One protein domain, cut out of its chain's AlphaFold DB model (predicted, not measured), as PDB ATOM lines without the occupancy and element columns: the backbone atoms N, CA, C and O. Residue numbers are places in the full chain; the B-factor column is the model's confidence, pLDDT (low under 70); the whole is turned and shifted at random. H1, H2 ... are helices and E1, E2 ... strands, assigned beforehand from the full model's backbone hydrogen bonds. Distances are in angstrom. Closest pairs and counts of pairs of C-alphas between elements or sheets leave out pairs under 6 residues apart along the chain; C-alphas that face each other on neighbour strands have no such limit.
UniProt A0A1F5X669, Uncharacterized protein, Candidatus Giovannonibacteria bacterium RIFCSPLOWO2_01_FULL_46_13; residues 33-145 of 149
ATOM      1  N   VAL A  33      69.554 -40.247  27.243       87.19
ATOM      2  CA  VAL A  33      69.995 -40.759  28.541       87.19
ATOM      3  C   VAL A  33      68.832 -40.630  29.522       87.19
ATOM      4  O   VAL A  33      68.296 -39.541  29.735       87.19
ATOM      5  N   SER A  34      68.407 -41.752  30.103       92.62
ATOM      6  CA  SER A  34      67.337 -41.734  31.102       92.62
ATOM      7  C   SER A  34      67.830 -41.104  32.403       92.62
ATOM      8  O   SER A  34      68.988 -41.291  32.780       92.62
ATOM      9  N   ASP A  35      66.944 -40.435  33.142       92.69
ATOM     10  CA  ASP A  35      67.304 -39.813  34.428       92.69
ATOM     11  C   ASP A  35      67.826 -40.847  35.436       92.69
ATOM     12  O   ASP A  35      68.719 -40.564  36.228       92.69
ATOM     13  N   ARG A  36      67.342 -42.095  35.348       95.12
ATOM     14  CA  ARG A  36      67.856 -43.217  36.144       95.12
ATOM     15  C   ARG A  36      69.330 -43.501  35.849       95.12
ATOM     16  O   ARG A  36      70.099 -43.702  36.782       95.12
ATOM     17  N   ASN A  37      69.715 -43.544  34.574       95.00
ATOM     18  CA  ASN A  37      71.098 -43.829  34.186       95.00
ATOM     19  C   ASN A  37      72.011 -42.632  34.463       95.00
ATOM     20  O   ASN A  37      73.143 -42.834  34.886       95.00
ATOM     21  N   ALA A  38      71.513 -41.405  34.278       96.12
ATOM     22  CA  ALA A  38      72.232 -40.192  34.655       96.12
ATOM     23  C   ALA A  38      72.505 -40.149  36.163       96.12
ATOM     24  O   ALA A  38      73.636 -39.909  36.574       96.12
ATOM     25  N   LYS A  39      71.496 -40.464  36.986       97.25
ATOM     26  CA  LYS A  39      71.668 -40.570  38.435       97.25
ATOM     27  C   LYS A  39      72.669 -41.661  38.814       97.25
ATOM     28  O   LYS A  39      73.543 -41.414  39.632       97.25
ATOM     29  N   TYR A  40      72.560 -42.843  38.208       98.19
ATOM     30  CA  TYR A  40      73.513 -43.925  38.447       98.19
ATOM     31  C   TYR A  40      74.954 -43.511  38.100       98.19
ATOM     32  O   TYR A  40      75.862 -43.741  38.891       98.19
ATOM     33  N   PHE A  41      75.149 -42.854  36.954       98.44
ATOM     34  CA  PHE A  41      76.444 -42.314  36.545       98.44
ATOM     35  C   PHE A  41      76.986 -41.289  37.539       98.44
ATOM     36  O   PHE A  41      78.129 -41.412  37.959       98.44
ATOM     37  N   MET A  42      76.167 -40.316  37.948       98.38
ATOM     38  CA  MET A  42      76.546 -39.324  38.953       98.38
ATOM     39  C   MET A  42      76.971 -39.990  40.264       98.38
ATOM     40  O   MET A  42      78.048 -39.695  40.770       98.38
ATOM     41  N   ASP A  43      76.139 -40.887  40.800       98.38
ATOM     42  CA  ASP A  43      76.400 -41.551  42.077       98.38
ATOM     43  C   ASP A  43      77.730 -42.329  42.020       98.38
ATOM     44  O   ASP A  43      78.528 -42.262  42.956       98.38
ATOM     45  N   GLU A  44      78.010 -43.014  40.907       98.31
ATOM     46  CA  GLU A  44      79.229 -43.807  40.738       98.31
ATOM     47  C   GLU A  44      80.477 -42.946  40.490       98.31
ATOM     48  O   GLU A  44      81.517 -43.192  41.099       98.31
ATOM     49  N   VAL A  45      80.376 -41.896  39.668       97.88
ATOM     50  CA  VAL A  45      81.468 -40.936  39.435       97.88
ATOM     51  C   VAL A  45      81.825 -40.191  40.718       97.88
ATOM     52  O   VAL A  45      83.002 -40.051  41.033       97.88
ATOM     53  N   VAL A  46      80.836 -39.768  41.509       98.06
ATOM     54  CA  VAL A  46      81.085 -39.145  42.817       98.06
ATOM     55  C   VAL A  46      81.719 -40.148  43.774       98.06
ATOM     56  O   VAL A  46      82.697 -39.816  44.437       98.06
ATOM     57  N   ARG A  47      81.211 -41.385  43.845       97.94
ATOM     58  CA  ARG A  47      81.765 -42.426  44.725       97.94
ATOM     59  C   ARG A  47      83.231 -42.724  44.401       97.94
ATOM     60  O   ARG A  47      84.047 -42.800  45.317       97.94
ATOM     61  N   LEU A  48      83.551 -42.912  43.123       97.12
ATOM     62  CA  LEU A  48      84.910 -43.172  42.647       97.12
ATOM     63  C   LEU A  48      85.807 -41.941  42.822       97.12
ATOM     64  O   LEU A  48      86.899 -42.068  43.361       97.12
ATOM     65  N   GLY A  49      85.315 -40.748  42.483       96.94
ATOM     66  CA  GLY A  49      86.050 -39.502  42.685       96.94
ATOM     67  C   GLY A  49      86.391 -39.255  44.153       96.94
ATOM     68  O   GLY A  49      87.519 -38.904  44.470       96.94
ATOM     69  N   VAL A  50      85.462 -39.517  45.079       97.50
ATOM     70  CA  VAL A  50      85.738 -39.415  46.523       97.50
ATOM     71  C   VAL A  50      86.817 -40.403  46.962       97.50
ATOM     72  O   VAL A  50      87.619 -40.071  47.835       97.50
ATOM     73  N   ALA A  51      86.841 -41.605  46.383       96.12
ATOM     74  CA  ALA A  51      87.857 -42.602  46.697       96.12
ATOM     75  C   ALA A  51      89.257 -42.193  46.205       96.12
ATOM     76  O   ALA A  51      90.232 -42.540  46.867       96.12
ATOM     77  N   ASP A  52      89.344 -41.457  45.095       94.94
ATOM     78  CA  ASP A  52      90.613 -41.060  44.476       94.94
ATOM     79  C   ASP A  52      91.158 -39.723  45.011       94.94
ATOM     80  O   ASP A  52      92.286 -39.646  45.499       94.94
ATOM     81  N   VAL A  53      90.337 -38.667  45.006       96.00
ATOM     82  CA  VAL A  53      90.768 -37.294  45.344       96.00
ATOM     83  C   VAL A  53      90.203 -36.768  46.670       96.00
ATOM     84  O   VAL A  53      90.476 -35.632  47.062       96.00
ATOM     85  N   GLY A  54      89.430 -37.581  47.395       96.19
ATOM     86  CA  GLY A  54      88.723 -37.169  48.610       96.19
ATOM     87  C   GLY A  54      87.416 -36.424  48.322       96.19
ATOM     88  O   GLY A  54      87.014 -36.256  47.176       96.19
ATOM     89  N   GLN A  55      86.710 -35.991  49.374       96.50
ATOM     90  CA  GLN A  55      85.416 -35.309  49.247       96.50
ATOM     91  C   GLN A  55      85.587 -33.783  49.143       96.50
ATOM     92  O   GLN A  55      85.930 -33.147  50.145       96.50
ATOM     93  N   PRO A  56      85.294 -33.163  47.983       95.31
ATOM     94  CA  PRO A  56      85.324 -31.713  47.862       95.31
ATOM     95  C   PRO A  56      84.161 -31.090  48.636       95.31
ATOM     96  O   PRO A  56      83.015 -31.522  48.501       95.31
ATOM     97  N   ILE A  57      84.437 -30.039  49.408       94.81
ATOM     98  CA  ILE A  57      83.417 -29.332  50.206       94.81
ATOM     99  C   ILE A  57      82.379 -28.652  49.300       94.81
ATOM    100  O   ILE A  57      81.202 -28.585  49.639       94.81
ATOM    101  N   GLU A  58      82.817 -28.176  48.137       95.06
ATOM    102  CA  GLU A  58      81.991 -27.461  47.157       95.06
ATOM    103  C   GLU A  58      81.314 -28.390  46.144       95.06
ATOM    104  O   GLU A  58      80.415 -27.967  45.422       95.06
ATOM    105  N   GLY A  59      81.719 -29.659  46.111       96.06
ATOM    106  CA  GLY A  59      81.350 -30.612  45.075       96.06
ATOM    107  C   GLY A  59      82.385 -30.713  43.954       96.06
ATOM    108  O   GLY A  59      83.450 -30.100  43.979       96.06
ATOM    109  N   PHE A  60      82.075 -31.556  42.977       98.25
ATOM    110  CA  PHE A  60      82.973 -31.887  41.878       98.25
ATOM    111  C   PHE A  60      82.813 -30.891  40.732       98.25
ATOM    112  O   PHE A  60      81.737 -30.790  40.145       98.25
ATOM    113  N   ASP A  61      83.881 -30.169  40.409       98.25
ATOM    114  CA  ASP A  61      83.973 -29.309  39.230       98.25
ATOM    115  C   ASP A  61      84.756 -30.010  38.098       98.25
ATOM    116  O   ASP A  61      85.206 -31.149  38.245       98.25
ATOM    117  N   TYR A  62      84.929 -29.339  36.956       97.50
ATOM    118  CA  TYR A  62      85.733 -29.852  35.838       97.50
ATOM    119  C   TYR A  62      87.155 -30.265  36.257       97.50
ATOM    120  O   TYR A  62      87.654 -31.314  35.843       97.50
ATOM    121  N   THR A  63      87.814 -29.444  37.074       96.88
ATOM    122  CA  THR A  63      89.213 -29.637  37.475       96.88
ATOM    123  C   THR A  63      89.358 -30.883  38.339       96.88
ATOM    124  O   THR A  63      90.244 -31.702  38.119       96.88
ATOM    125  N   ILE A  64      88.463 -31.048  39.309       97.62
ATOM    126  CA  ILE A  64      88.470 -32.181  40.232       97.62
ATOM    127  C   ILE A  64      88.075 -33.462  39.492       97.62
ATOM    128  O   ILE A  64      88.705 -34.498  39.683       97.62
ATOM    129  N   LEU A  65      87.074 -33.403  38.607       97.94
ATOM    130  CA  LEU A  65      86.670 -34.567  37.817       97.94
ATOM    131  C   LEU A  65      87.780 -35.036  36.876       97.94
ATOM    132  O   LEU A  65      88.012 -36.232  36.778       97.94
ATOM    133  N   THR A  66      88.490 -34.129  36.207       96.81
ATOM    134  CA  THR A  66      89.614 -34.515  35.332       96.81
ATOM    135  C   THR A  66      90.833 -35.013  36.102       96.81
ATOM    136  O   THR A  66      91.600 -35.802  35.558       96.81
ATOM    137  N   MET A  67      90.997 -34.607  37.364       95.56
ATOM    138  CA  MET A  67      91.991 -35.196  38.262       95.56
ATOM    139  C   MET A  67      91.634 -36.646  38.613       95.56
ATOM    140  O   MET A  67      92.492 -37.510  38.494       95.56
ATOM    141  N   ALA A  68      90.373 -36.896  38.981       96.56
ATOM    142  CA  ALA A  68      89.893 -38.219  39.381       96.56
ATOM    143  C   ALA A  68      89.674 -39.195  38.212       96.56
ATOM    144  O   ALA A  68      89.688 -40.407  38.391       96.56
ATOM    145  N   PHE A  69      89.430 -38.677  37.006       97.25
ATOM    146  CA  PHE A  69      89.145 -39.467  35.809       97.25
ATOM    147  C   PHE A  69      89.980 -38.940  34.636       97.25
ATOM    148  O   PHE A  69      89.480 -38.142  33.831       97.25
ATOM    149  N   PRO A  70      91.241 -39.385  34.490       96.00
ATOM    150  CA  PRO A  70      92.158 -38.840  33.485       96.00
ATOM    151  C   PRO A  70      91.709 -39.051  32.029       96.00
ATOM    152  O   PRO A  70      92.214 -38.394  31.118       96.00
ATOM    153  N   GLY A  71      90.752 -39.953  31.777       97.06
ATOM    154  CA  GLY A  71      90.151 -40.163  30.457       97.06
ATOM    155  C   GLY A  71      89.070 -39.138  30.070       97.06
ATOM    156  O   GLY A  71      88.531 -39.211  28.955       97.06
ATOM    157  N   LEU A  72      88.730 -38.204  30.964       97.88
ATOM    158  CA  LEU A  72      87.867 -37.062  30.664       97.88
ATOM    159  C   LEU A  72      88.621 -36.000  29.860       97.88
ATOM    160  O   LEU A  72      89.743 -35.621  30.188       97.88
ATOM    161  N   LEU A  73      87.975 -35.483  28.817       97.06
ATOM    162  CA  LEU A  73      88.515 -34.422  27.973       97.06
ATOM    163  C   LEU A  73      87.756 -33.108  28.202       97.06
ATOM    164  O   LEU A  73      86.568 -33.141  28.517       97.06
ATOM    165  N   PRO A  74      88.383 -31.939  27.965       97.19
ATOM    166  CA  PRO A  74      87.704 -30.649  28.097       97.19
ATOM    167  C   PRO A  74      86.387 -30.549  27.308       97.19
ATOM    168  O   PRO A  74      85.408 -30.016  27.815       97.19
ATOM    169  N   ASP A  75      86.334 -31.101  26.092       96.56
ATOM    170  CA  ASP A  75      85.137 -31.071  25.236       96.56
ATOM    171  C   ASP A  75      83.958 -31.885  25.808       96.56
ATOM    172  O   ASP A  75      82.799 -31.562  25.552       96.56
ATOM    173  N   ASP A  76      84.217 -32.874  26.675       98.19
ATOM    174  CA  ASP A  76      83.149 -33.625  27.352       98.19
ATOM    175  C   ASP A  76      82.298 -32.726  28.255       98.19
ATOM    176  O   ASP A  76      81.131 -33.020  28.520       98.19
ATOM    177  N   PHE A  77      82.858 -31.597  28.689       98.38
ATOM    178  CA  PHE A  77      82.187 -30.627  29.540       98.38
ATOM    179  C   PHE A  77      81.417 -29.569  28.754       98.38
ATOM    180  O   PHE A  77      80.763 -28.722  29.355       98.38
ATOM    181  N   ASN A  78      81.429 -29.595  27.421       97.69
ATOM    182  CA  ASN A  78      80.714 -28.592  26.647       97.69
ATOM    183  C   ASN A  78      79.198 -28.623  26.932       97.69
ATOM    184  O   ASN A  78      78.513 -29.628  26.706       97.69
ATOM    185  N   GLY A  79      78.667 -27.505  27.432       95.56
ATOM    186  CA  GLY A  79      77.270 -27.358  27.828       95.56
ATOM    187  C   GLY A  79      76.903 -28.030  29.155       95.56
ATOM    188  O   GLY A  79      75.724 -28.037  29.503       95.56
ATOM    189  N   VAL A  80      77.865 -28.590  29.898       97.75
ATOM    190  CA  VAL A  80      77.611 -29.200  31.210       97.75
ATOM    191  C   VAL A  80      77.197 -28.120  32.203       97.75
ATOM    192  O   VAL A  80      77.927 -27.156  32.440       97.75
ATOM    193  N   ALA A  81      76.004 -28.289  32.771       96.94
ATOM    194  CA  ALA A  81      75.461 -27.392  33.775       96.94
ATOM    195  C   ALA A  81      76.214 -27.513  35.108       96.94
ATOM    196  O   ALA A  81      76.688 -28.576  35.509       96.94
ATOM    197  N   THR A  82      76.296 -26.389  35.802       97.00
ATOM    198  CA  THR A  82      76.907 -26.254  37.129       97.00
ATOM    199  C   THR A  82      75.917 -25.565  38.064       97.00
ATOM    200  O   THR A  82      74.865 -25.117  37.607       97.00
ATOM    201  N   VAL A  83      76.235 -25.456  39.354       95.25
ATOM    202  CA  VAL A  83      75.350 -24.825  40.350       95.25
ATOM    203  C   VAL A  83      74.925 -23.411  39.935       95.25
ATOM    204  O   VAL A  83      73.752 -23.070  40.069       95.25
ATOM    205  N   GLU A  84      75.833 -22.593  39.391       94.88
ATOM    206  CA  GLU A  84      75.526 -21.194  39.039       94.88
ATOM    207  C   GLU A  84      75.862 -20.835  37.587       94.88
ATOM    208  O   GLU A  84      76.010 -19.661  37.244       94.88
ATOM    209  N   GLY A  85      75.968 -21.815  36.695       95.50
ATOM    210  CA  GLY A  85      76.380 -21.559  35.318       95.50
ATOM    211  C   GLY A  85      76.450 -22.806  34.457       95.50
ATOM    212  O   GLY A  85      75.756 -23.798  34.689       95.50
ATOM    213  N   ARG A  86      77.341 -22.775  33.475       96.81
ATOM    214  CA  ARG A  86      77.690 -23.922  32.636       96.81
ATOM    215  C   ARG A  86      79.124 -23.811  32.145       96.81
ATOM    216  O   ARG A  86      79.693 -22.719  32.107       96.81
ATOM    217  N   TYR A  87      79.667 -24.927  31.698       97.25
ATOM    218  CA  TYR A  87      80.898 -24.943  30.926       97.25
ATOM    219  C   TYR A  87      80.612 -24.748  29.431       97.25
ATOM    220  O   TYR A  87      79.627 -25.260  28.902       97.25
ATOM    221  N   GLU A  88      81.482 -24.016  28.740       96.62
ATOM    222  CA  GLU A  88      81.449 -23.825  27.289       96.62
ATOM    223  C   GLU A  88      82.816 -24.159  26.697       96.62
ATOM    224  O   GLU A  88      83.841 -23.654  27.153       96.62
ATOM    225  N   PHE A  89      82.838 -25.014  25.676       91.75
ATOM    226  CA  PHE A  89      84.062 -25.357  24.964       91.75
ATOM    227  C   PHE A  89      84.086 -24.665  23.600       91.75
ATOM    228  O   PHE A  89      83.209 -24.876  22.762       91.75
ATOM    229  N   SER A  90      85.093 -23.824  23.366       91.12
ATOM    230  CA  SER A  90      85.273 -23.104  22.104       91.12
ATOM    231  C   SER A  90      86.750 -22.935  21.784       91.12
ATOM    232  O   SER A  90      87.550 -22.603  22.658       91.12
ATOM    233  N   GLY A  91      87.134 -23.176  20.527       85.88
ATOM    234  CA  GLY A  91      88.507 -22.951  20.064       85.88
ATOM    235  C   GLY A  91      89.567 -23.676  20.901       85.88
ATOM    236  O   GLY A  91      90.628 -23.113  21.154       85.88
ATOM    237  N   ASN A  92      89.269 -24.901  21.351       89.38
ATOM    238  CA  ASN A  92      90.130 -25.719  22.211       89.38
ATOM    239  C   ASN A  92      90.288 -25.224  23.665       89.38
ATOM    240  O   ASN A  92      91.195 -25.658  24.371       89.38
ATOM    241  N   THR A  93      89.418 -24.321  24.120       93.19
ATOM    242  CA  THR A  93      89.421 -23.796  25.490       93.19
ATOM    243  C   THR A  93      88.080 -24.073  26.156       93.19
ATOM    244  O   THR A  93      87.035 -23.759  25.588       93.19
ATOM    245  N   LEU A  94      88.117 -24.635  27.366       94.31
ATOM    246  CA  LEU A  94      86.948 -24.753  28.232       94.31
ATOM    247  C   LEU A  94      86.861 -23.517  29.130       94.31
ATOM    248  O   LEU A  94      87.818 -23.188  29.833       94.31
ATOM    249  N   THR A  95      85.721 -22.839  29.122       97.00
ATOM    250  CA  THR A  95      85.450 -21.684  29.975       97.00
ATOM    251  C   THR A  95      84.206 -21.922  30.817       97.00
ATOM    252  O   THR A  95      83.280 -22.626  30.422       97.00
ATOM    253  N   PHE A  96      84.182 -21.337  32.012       96.12
ATOM    254  CA  PHE A  96      82.984 -21.289  32.841       96.12
ATOM    255  C   PHE A  96      82.202 -20.013  32.526       96.12
ATOM    256  O   PHE A  96      82.752 -18.911  32.595       96.12
ATOM    257  N   VAL A  97      80.917 -20.165  32.212       95.31
ATOM    258  CA  VAL A  97      79.985 -19.067  31.957       95.31
ATOM    259  C   VAL A  97      78.920 -19.065  33.040       95.31
ATOM    260  O   VAL A  97      78.059 -19.945  33.097       95.31
ATOM    261  N   ARG A  98      78.975 -18.045  33.898       92.06
ATOM    262  CA  ARG A  98      78.015 -17.861  34.985       92.06
ATOM    263  C   ARG A  98      76.642 -17.461  34.442       92.06
ATOM    264  O   ARG A  98      76.536 -16.662  33.509       92.06
ATOM    265  N   ASN A  99      75.586 -17.973  35.061       89.69
ATOM    266  CA  ASN A  99      74.227 -17.506  34.836       89.69
ATOM    267  C   ASN A  99      74.043 -16.103  35.445       89.69
ATOM    268  O   ASN A  99      74.629 -15.799  36.485       89.69
ATOM    269  N   PRO A 100      73.224 -15.228  34.836       83.38
ATOM    270  CA  PRO A 100      72.904 -13.929  35.415       83.38
ATOM    271  C   PRO A 100      72.109 -14.126  36.716       83.38
ATOM    272  O   PRO A 100      70.908 -14.381  36.702       83.38
ATOM    273  N   SER A 101      72.815 -14.047  37.843       80.31
ATOM    274  CA  SER A 101      72.342 -14.326  39.200       80.31
ATOM    275  C   SER A 101      72.989 -13.337  40.174       80.31
ATOM    276  O   SER A 101      74.161 -12.994  40.024       80.31
ATOM    277  N   ASN A 102      72.233 -12.895  41.186       68.38
ATOM    278  CA  ASN A 102      72.756 -12.062  42.280       68.38
ATOM    279  C   ASN A 102      73.371 -12.892  43.419       68.38
ATOM    280  O   ASN A 102      73.962 -12.329  44.337       68.38
ATOM    281  N   MET A 103      73.191 -14.213  43.393       75.75
ATOM    282  CA  MET A 103      73.780 -15.130  44.362       75.75
ATOM    283  C   MET A 103      75.098 -15.638  43.792       75.75
ATOM    284  O   MET A 103      75.129 -16.095  42.651       75.75
ATOM    285  N   ILE A 104      76.159 -15.479  44.581       84.50
ATOM    286  CA  ILE A 104      77.488 -16.018  44.309       84.50
ATOM    287  C   ILE A 104      77.814 -16.943  45.469       84.50
ATOM    288  O   ILE A 104      77.911 -16.489  46.613       84.50
ATOM    289  N   SER A 105      77.981 -18.221  45.172       90.62
ATOM    290  CA  SER A 105      78.483 -19.216  46.112       90.62
ATOM    291  C   SER A 105      79.838 -19.735  45.661       90.62
ATOM    292  O   SER A 105      80.241 -19.598  44.507       90.62
ATOM    293  N   SER A 106      80.568 -20.336  46.594       91.25
ATOM    294  CA  SER A 106      81.857 -20.935  46.274       91.25
ATOM    295  C   SER A 106      81.704 -22.237  45.467       91.25
ATOM    296  O   SER A 106      82.571 -22.579  44.677       91.25
ATOM    297  N   ALA A 107      80.529 -22.875  45.523       93.44
ATOM    298  CA  ALA A 107      80.175 -24.051  44.729       93.44
ATOM    299  C   ALA A 107      79.752 -23.746  43.277       93.44
ATOM    300  O   ALA A 107      79.286 -24.642  42.577       93.44
ATOM    301  N   GLU A 108      79.903 -22.509  42.794       95.50
ATOM    302  CA  GLU A 108      79.359 -22.055  41.505       95.50
ATOM    303  C   GLU A 108      79.737 -22.928  40.294       95.50
ATOM    304  O   GLU A 108      78.952 -23.038  39.350       95.50
ATOM    305  N   ARG A 109      80.918 -23.561  40.330       96.94
ATOM    306  CA  ARG A 109      81.465 -24.394  39.246       96.94
ATOM    307  C   ARG A 109      81.202 -25.884  39.423       96.94
ATOM    308  O   ARG A 109      81.501 -26.657  38.509       96.94
ATOM    309  N   ALA A 110      80.673 -26.302  40.569       98.00
ATOM    310  CA  ALA A 110      80.368 -27.702  40.804       98.00
ATOM    311  C   ALA A 110      79.299 -28.168  39.811       98.00
ATOM    312  O   ALA A 110      78.328 -27.456  39.543       98.00
ATOM    313  N   VAL A 111      79.499 -29.347  39.230       98.38
ATOM    314  CA  VAL A 111      78.586 -29.944  38.255       98.38
ATOM    315  C   VAL A 111      77.255 -30.246  38.942       98.38
ATOM    316  O   VAL A 111      77.220 -30.877  39.998       98.38
ATOM    317  N   SER A 112      76.155 -29.781  38.350       97.06
ATOM    318  CA  SER A 112      74.808 -30.051  38.861       97.06
ATOM    319  C   SER A 112      74.333 -31.450  38.455       97.06
ATOM    320  O   SER A 112      74.924 -32.089  37.584       97.06
ATOM    321  N   GLU A 113      73.226 -31.932  39.028       95.50
ATOM    322  CA  GLU A 113      72.624 -33.213  38.616       95.50
ATOM    323  C   GLU A 113      72.310 -33.241  37.105       95.50
ATOM    324  O   GLU A 113      72.615 -34.205  36.402       95.50
ATOM    325  N   GLU A 114      71.771 -32.137  36.577       95.31
ATOM    326  CA  GLU A 114      71.535 -31.941  35.140       95.31
ATOM    327  C   GLU A 114      72.848 -31.934  34.343       95.31
ATOM    328  O   GLU A 114      72.922 -32.470  33.234       95.31
ATOM    329  N   GLY A 115      73.909 -31.371  34.925       97.44
ATOM    330  CA  GLY A 115      75.249 -31.377  34.356       97.44
ATOM    331  C   GLY A 115      75.805 -32.786  34.168       97.44
ATOM    332  O   GLY A 115      76.321 -33.089  33.094       97.44
ATOM    333  N   TYR A 116      75.632 -33.677  35.146       98.38
ATOM    334  CA  TYR A 116      76.057 -35.077  35.023       98.38
ATOM    335  C   TYR A 116      75.318 -35.827  33.916       98.38
ATOM    336  O   TYR A 116      75.924 -36.634  33.210       98.38
ATOM    337  N   LYS A 117      74.028 -35.536  33.714       97.44
ATOM    338  CA  LYS A 117      73.279 -36.077  32.575       97.44
ATOM    339  C   LYS A 117      73.898 -35.632  31.253       97.44
ATOM    340  O   LYS A 117      74.172 -36.472  30.399       97.44
ATOM    341  N   LYS A 118      74.168 -34.332  31.107       97.31
ATOM    342  CA  LYS A 118      74.784 -33.785  29.894       97.31
ATOM    343  C   LYS A 118      76.195 -34.336  29.660       97.31
ATOM    344  O   LYS A 118      76.545 -34.657  28.528       97.31
ATOM    345  N   LEU A 119      76.978 -34.496  30.724       98.31
ATOM    346  CA  LEU A 119      78.304 -35.105  30.668       98.31
ATOM    347  C   LEU A 119      78.222 -36.552  30.162       98.31
ATOM    348  O   LEU A 119      78.956 -36.924  29.251       98.31
ATOM    349  N   LEU A 120      77.285 -37.352  30.681       98.25
ATOM    350  CA  LEU A 120      77.064 -38.721  30.213       98.25
ATOM    351  C   LEU A 120      76.643 -38.774  28.737       98.25
ATOM    352  O   LEU A 120      77.105 -39.643  28.002       98.25
ATOM    353  N   GLU A 121      75.795 -37.849  28.282       96.56
ATOM    354  CA  GLU A 121      75.426 -37.728  26.865       96.56
ATOM    355  C   GLU A 121      76.646 -37.427  25.984       96.56
ATOM    356  O   GLU A 121      76.842 -38.078  24.955       96.56
ATOM    357  N   ASN A 122      77.486 -36.475  26.397       97.12
ATOM    358  CA  ASN A 122      78.693 -36.096  25.665       97.12
ATOM    359  C   ASN A 122      79.690 -37.268  25.597       97.12
ATOM    360  O   ASN A 122      80.179 -37.605  24.517       97.12
ATOM    361  N   LEU A 123      79.915 -37.959  26.719       97.75
ATOM    362  CA  LEU A 123      80.766 -39.149  26.788       97.75
ATOM    363  C   LEU A 123      80.234 -40.297  25.933       97.75
ATOM    364  O   LEU A 123      80.994 -40.915  25.187       97.75
ATOM    365  N   SER A 124      78.928 -40.561  26.003       96.62
ATOM    366  CA  SER A 124      78.260 -41.564  25.171       96.62
ATOM    367  C   SER A 124      78.500 -41.289  23.683       96.62
ATOM    368  O   SER A 124      78.869 -42.199  22.934       96.62
ATOM    369  N   ALA A 125      78.380 -40.025  23.264       95.81
ATOM    370  CA  ALA A 125      78.626 -39.610  21.888       95.81
ATOM    371  C   ALA A 125      80.106 -39.741  21.484       95.81
ATOM    372  O   ALA A 125      80.402 -40.305  20.427       95.81
ATOM    373  N   ARG A 126      81.039 -39.268  22.321       96.50
ATOM    374  CA  ARG A 126      82.485 -39.320  22.047       96.50
ATOM    375  C   ARG A 126      83.005 -40.752  21.968       96.50
ATOM    376  O   ARG A 126      83.728 -41.099  21.035       96.50
ATOM    377  N   LEU A 127      82.645 -41.574  22.950       95.62
ATOM    378  CA  LEU A 127      83.118 -42.952  23.073       95.62
ATOM    379  C   LEU A 127      82.353 -43.921  22.165       95.62
ATOM    380  O   LEU A 127      82.798 -45.050  21.982       95.62
ATOM    381  N   LYS A 128      81.234 -43.480  21.569       95.50
ATOM    382  CA  LYS A 128      80.325 -44.305  20.757       95.50
ATOM    383  C   LYS A 128      79.775 -45.511  21.532       95.50
ATOM    384  O   LYS A 128      79.602 -46.588  20.965       95.50
ATOM    385  N   ILE A 129      79.491 -45.311  22.820       94.88
ATOM    386  CA  ILE A 129      78.915 -46.312  23.726       94.88
ATOM    387  C   ILE A 129      77.537 -45.819  24.152       94.88
ATOM    388  O   ILE A 129      77.405 -44.697  24.633       94.88
ATOM    389  N   GLU A 130      76.494 -46.631  23.991       93.81
ATOM    390  CA  GLU A 130      75.132 -46.229  24.353       93.81
ATOM    391  C   GLU A 130      74.884 -46.304  25.870       93.81
ATOM    392  O   GLU A 130      74.852 -47.385  26.454       93.81
ATOM    393  N   ALA A 131      74.558 -45.178  26.507       93.75
ATOM    394  CA  ALA A 131      74.205 -45.114  27.933       93.75
ATOM    395  C   ALA A 131      72.719 -45.457  28.225       93.75
ATOM    396  O   ALA A 131      72.048 -44.827  29.051       93.75
ATOM    397  N   ARG A 132      72.156 -46.453  27.520       90.56
ATOM    398  CA  ARG A 132      70.731 -46.841  27.639       90.56
ATOM    399  C   ARG A 132      70.436 -47.735  28.839       90.56
ATOM    400  O   ARG A 132      69.293 -47.814  29.285       90.56
ATOM    401  N   ASN A 133      71.447 -48.401  29.375       92.19
ATOM    402  CA  ASN A 133      71.324 -49.305  30.509       92.19
ATOM    403  C   ASN A 133      72.569 -49.214  31.396       92.19
ATOM    404  O   ASN A 133      73.564 -48.594  31.023       92.19
ATOM    405  N   LYS A 134      72.504 -49.872  32.557       94.81
ATOM    406  CA  LYS A 134      73.600 -49.898  33.528       94.81
ATOM    407  C   LYS A 134      74.924 -50.359  32.907       94.81
ATOM    408  O   LYS A 134      75.935 -49.725  33.152       94.81
ATOM    409  N   ALA A 135      74.911 -51.410  32.084       96.38
ATOM    410  CA  ALA A 135      76.131 -51.963  31.495       96.38
ATOM    411  C   ALA A 135      76.836 -50.966  30.558       96.38
ATOM    412  O   ALA A 135      78.050 -50.826  30.628       96.38
ATOM    413  N   GLY A 136      76.082 -50.230  29.736       96.19
ATOM    414  CA  GLY A 136      76.649 -49.169  28.896       96.19
ATOM    415  C   GLY A 136      77.191 -47.996  29.715       96.19
ATOM    416  O   GLY A 136      78.250 -47.461  29.403       96.19
ATOM    417  N   THR A 137      76.507 -47.621  30.803       97.25
ATOM    418  CA  THR A 137      77.025 -46.614  31.742       97.25
ATOM    419  C   THR A 137      78.309 -47.087  32.433       97.25
ATOM    420  O   THR A 137      79.262 -46.318  32.509       97.25
ATOM    421  N   ASP A 138      78.363 -48.343  32.884       97.69
ATOM    422  CA  ASP A 138      79.559 -48.945  33.489       97.69
ATOM    423  C   ASP A 138      80.738 -48.943  32.509       97.69
ATOM    424  O   ASP A 138      81.857 -48.597  32.877       97.69
ATOM    425  N   GLU A 139      80.494 -49.293  31.244       97.38
ATOM    426  CA  GLU A 139      81.527 -49.288  30.209       97.38
ATOM    427  C   GLU A 139      82.098 -47.882  29.981       97.38
ATOM    428  O   GLU A 139      83.315 -47.724  29.889       97.38
ATOM    429  N   ILE A 140      81.246 -46.850  29.957       97.88
ATOM    430  CA  ILE A 140      81.685 -45.450  29.868       97.88
ATOM    431  C   ILE A 140      82.552 -45.069  31.073       97.88
ATOM    432  O   ILE A 140      83.628 -44.508  30.878       97.88
ATOM    433  N   ILE A 141      82.116 -45.393  32.296       97.81
ATOM    434  CA  ILE A 141      82.861 -45.086  33.528       97.81
ATOM    435  C   ILE A 141      84.241 -45.748  33.493       97.81
ATOM    436  O   ILE A 141      85.248 -45.080  33.711       97.81
ATOM    437  N   ASN A 142      84.313 -47.023  33.112       96.50
ATOM    438  CA  ASN A 142      85.579 -47.745  32.988       96.50
ATOM    439  C   ASN A 142      86.505 -47.147  31.915       96.50
ATOM    440  O   ASN A 142      87.719 -47.240  32.030       96.50
ATOM    441  N   LYS A 143      85.958 -46.541  30.853       96.62
ATOM    442  CA  LYS A 143      86.765 -45.892  29.806       96.62
ATOM    443  C   LYS A 143      87.357 -44.554  30.231       96.62
ATOM    444  O   LYS A 143      88.393 -44.178  29.686       96.62
ATOM    445  N   ILE A 144      86.703 -43.829  31.138       97.06
ATOM    446  CA  ILE A 144      87.210 -42.547  31.652       97.06
ATOM    447  C   ILE A 144      88.076 -42.725  32.905       97.06
ATOM    448  O   ILE A 144      88.969 -41.914  33.143       97.06
ATOM    449  N   ASN A 145      87.838 -43.795  33.665       95.38
ATOM    450  CA  ASN A 145      88.636 -44.205  34.813       95.38
ATOM    451  C   ASN A 145      89.826 -45.055  34.351       95.38
ATOM    452  O   ASN A 145      89.845 -46.271  34.525       95.38
TER     453      ASN A 145
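This is residues 33 to 145 of the 149 residues of an uncharacterized protein of Candidatus Giovannonibacteria bacterium RIFCSPLOWO2_01_FULL_46_13 (UniProt A0A1F5X669). Three helices, H1, H4 and H5, make a crossed cluster, the long H1 packing on both of the others; the short H2 packs on the last part of H1. The small hairpin of E1 and E2 lies on another side, with the very short H3 between it and H4, and a wide loop, residues 99 to 112, leads from the hairpin back to H4. The printed part has 113 residues, with five named helices and two named strands in the order H1, H2, H3, E1, E2, H4, H5; the two-stranded sheet, E1 - E2, is antiparallel and the class is mostly helix. The whole is compact, with a radius of gyration of the C-alphas of 13.3 A, and spans 41 by 31 by 25 A.

H1, residues 35 to 53, touches H2, residues 62 to 68, with its residues 48 to 53 alone, at a steep tilt of 65 degrees, the same way; the closest C-alphas, of Gly 49 and Ala 68, are 5.2 A apart. H3, residues 74 to 77, is close to H2 but not clearly touching, the closest C-alphas, of Tyr 62 and Phe 77, being 7.3 A apart. E1, residues 85 to 90, and E2, residues 93 to 98, form a hairpin, antiparallel at 154 degrees, with N 88 and O 95 at 2.8 A and N 86 and O 97 at 2.9 A, within hydrogen-bond range. Residues 81 to 82 pair antiparallel with residues 85 to 86 of E1. The closest C-alphas of H3 and E1, of Asp 75 and Phe 89, are 5.8 A apart. H4, residues 113 to 127, touches H3, with C-alphas of Asp 76 and Asn 122 closest at 5.4 A. H4 touches H1 at residues 35 to 42 of H1 alone, about perpendicular at 89 degrees, with C-alphas of Ala 38 and Lys 117 closest at 4.7 A. H5, residues 134 to 144, touches H1 at residues 37 to 45 of H1 alone, at 36 degrees, only just a steep tilt, the same way; the C-alphas of Phe 41 and Thr 137 are closest at 6.5 A. H4 and H5 only just touch, with 3 pairs of C-alphas within 8 A, those of Ser 124 and Ile 140 closest at 7.0 A. H1 and H3 are apart. In H1, H2, H4 and H5 every O i to N i+4 pair is within hydrogen-bond range; H3 is too short for such a pair.

H1, residues 35 to 53, begins with C-alpha 35 at (67.304, -39.813, 34.428) and is 26.0 A long from first to last C-alpha. H2, residues 62 to 68, and H3, residues 74 to 77, are short. E1, residues 85 to 90, begins with C-alpha 85 at (76.380, -21.559, 35.318); E1 and E2, residues 93 to 98, are each 16.0 A long. H4, residues 113 to 127, is 21.1 A long, and H5, residues 134 to 144, is 15.6 A long and ends with C-alpha 144 at (87.210, -42.547, 31.652).

The two C-alphas farthest apart, of Asn 102 and Ala 135, are 41.5 A apart. The printed part, residues 33 to 145, has no cut. The link from E2 to H4 is long, with 14 residues. The mean pLDDT of the printed part is 95.1, and residue 102 alone is under 70.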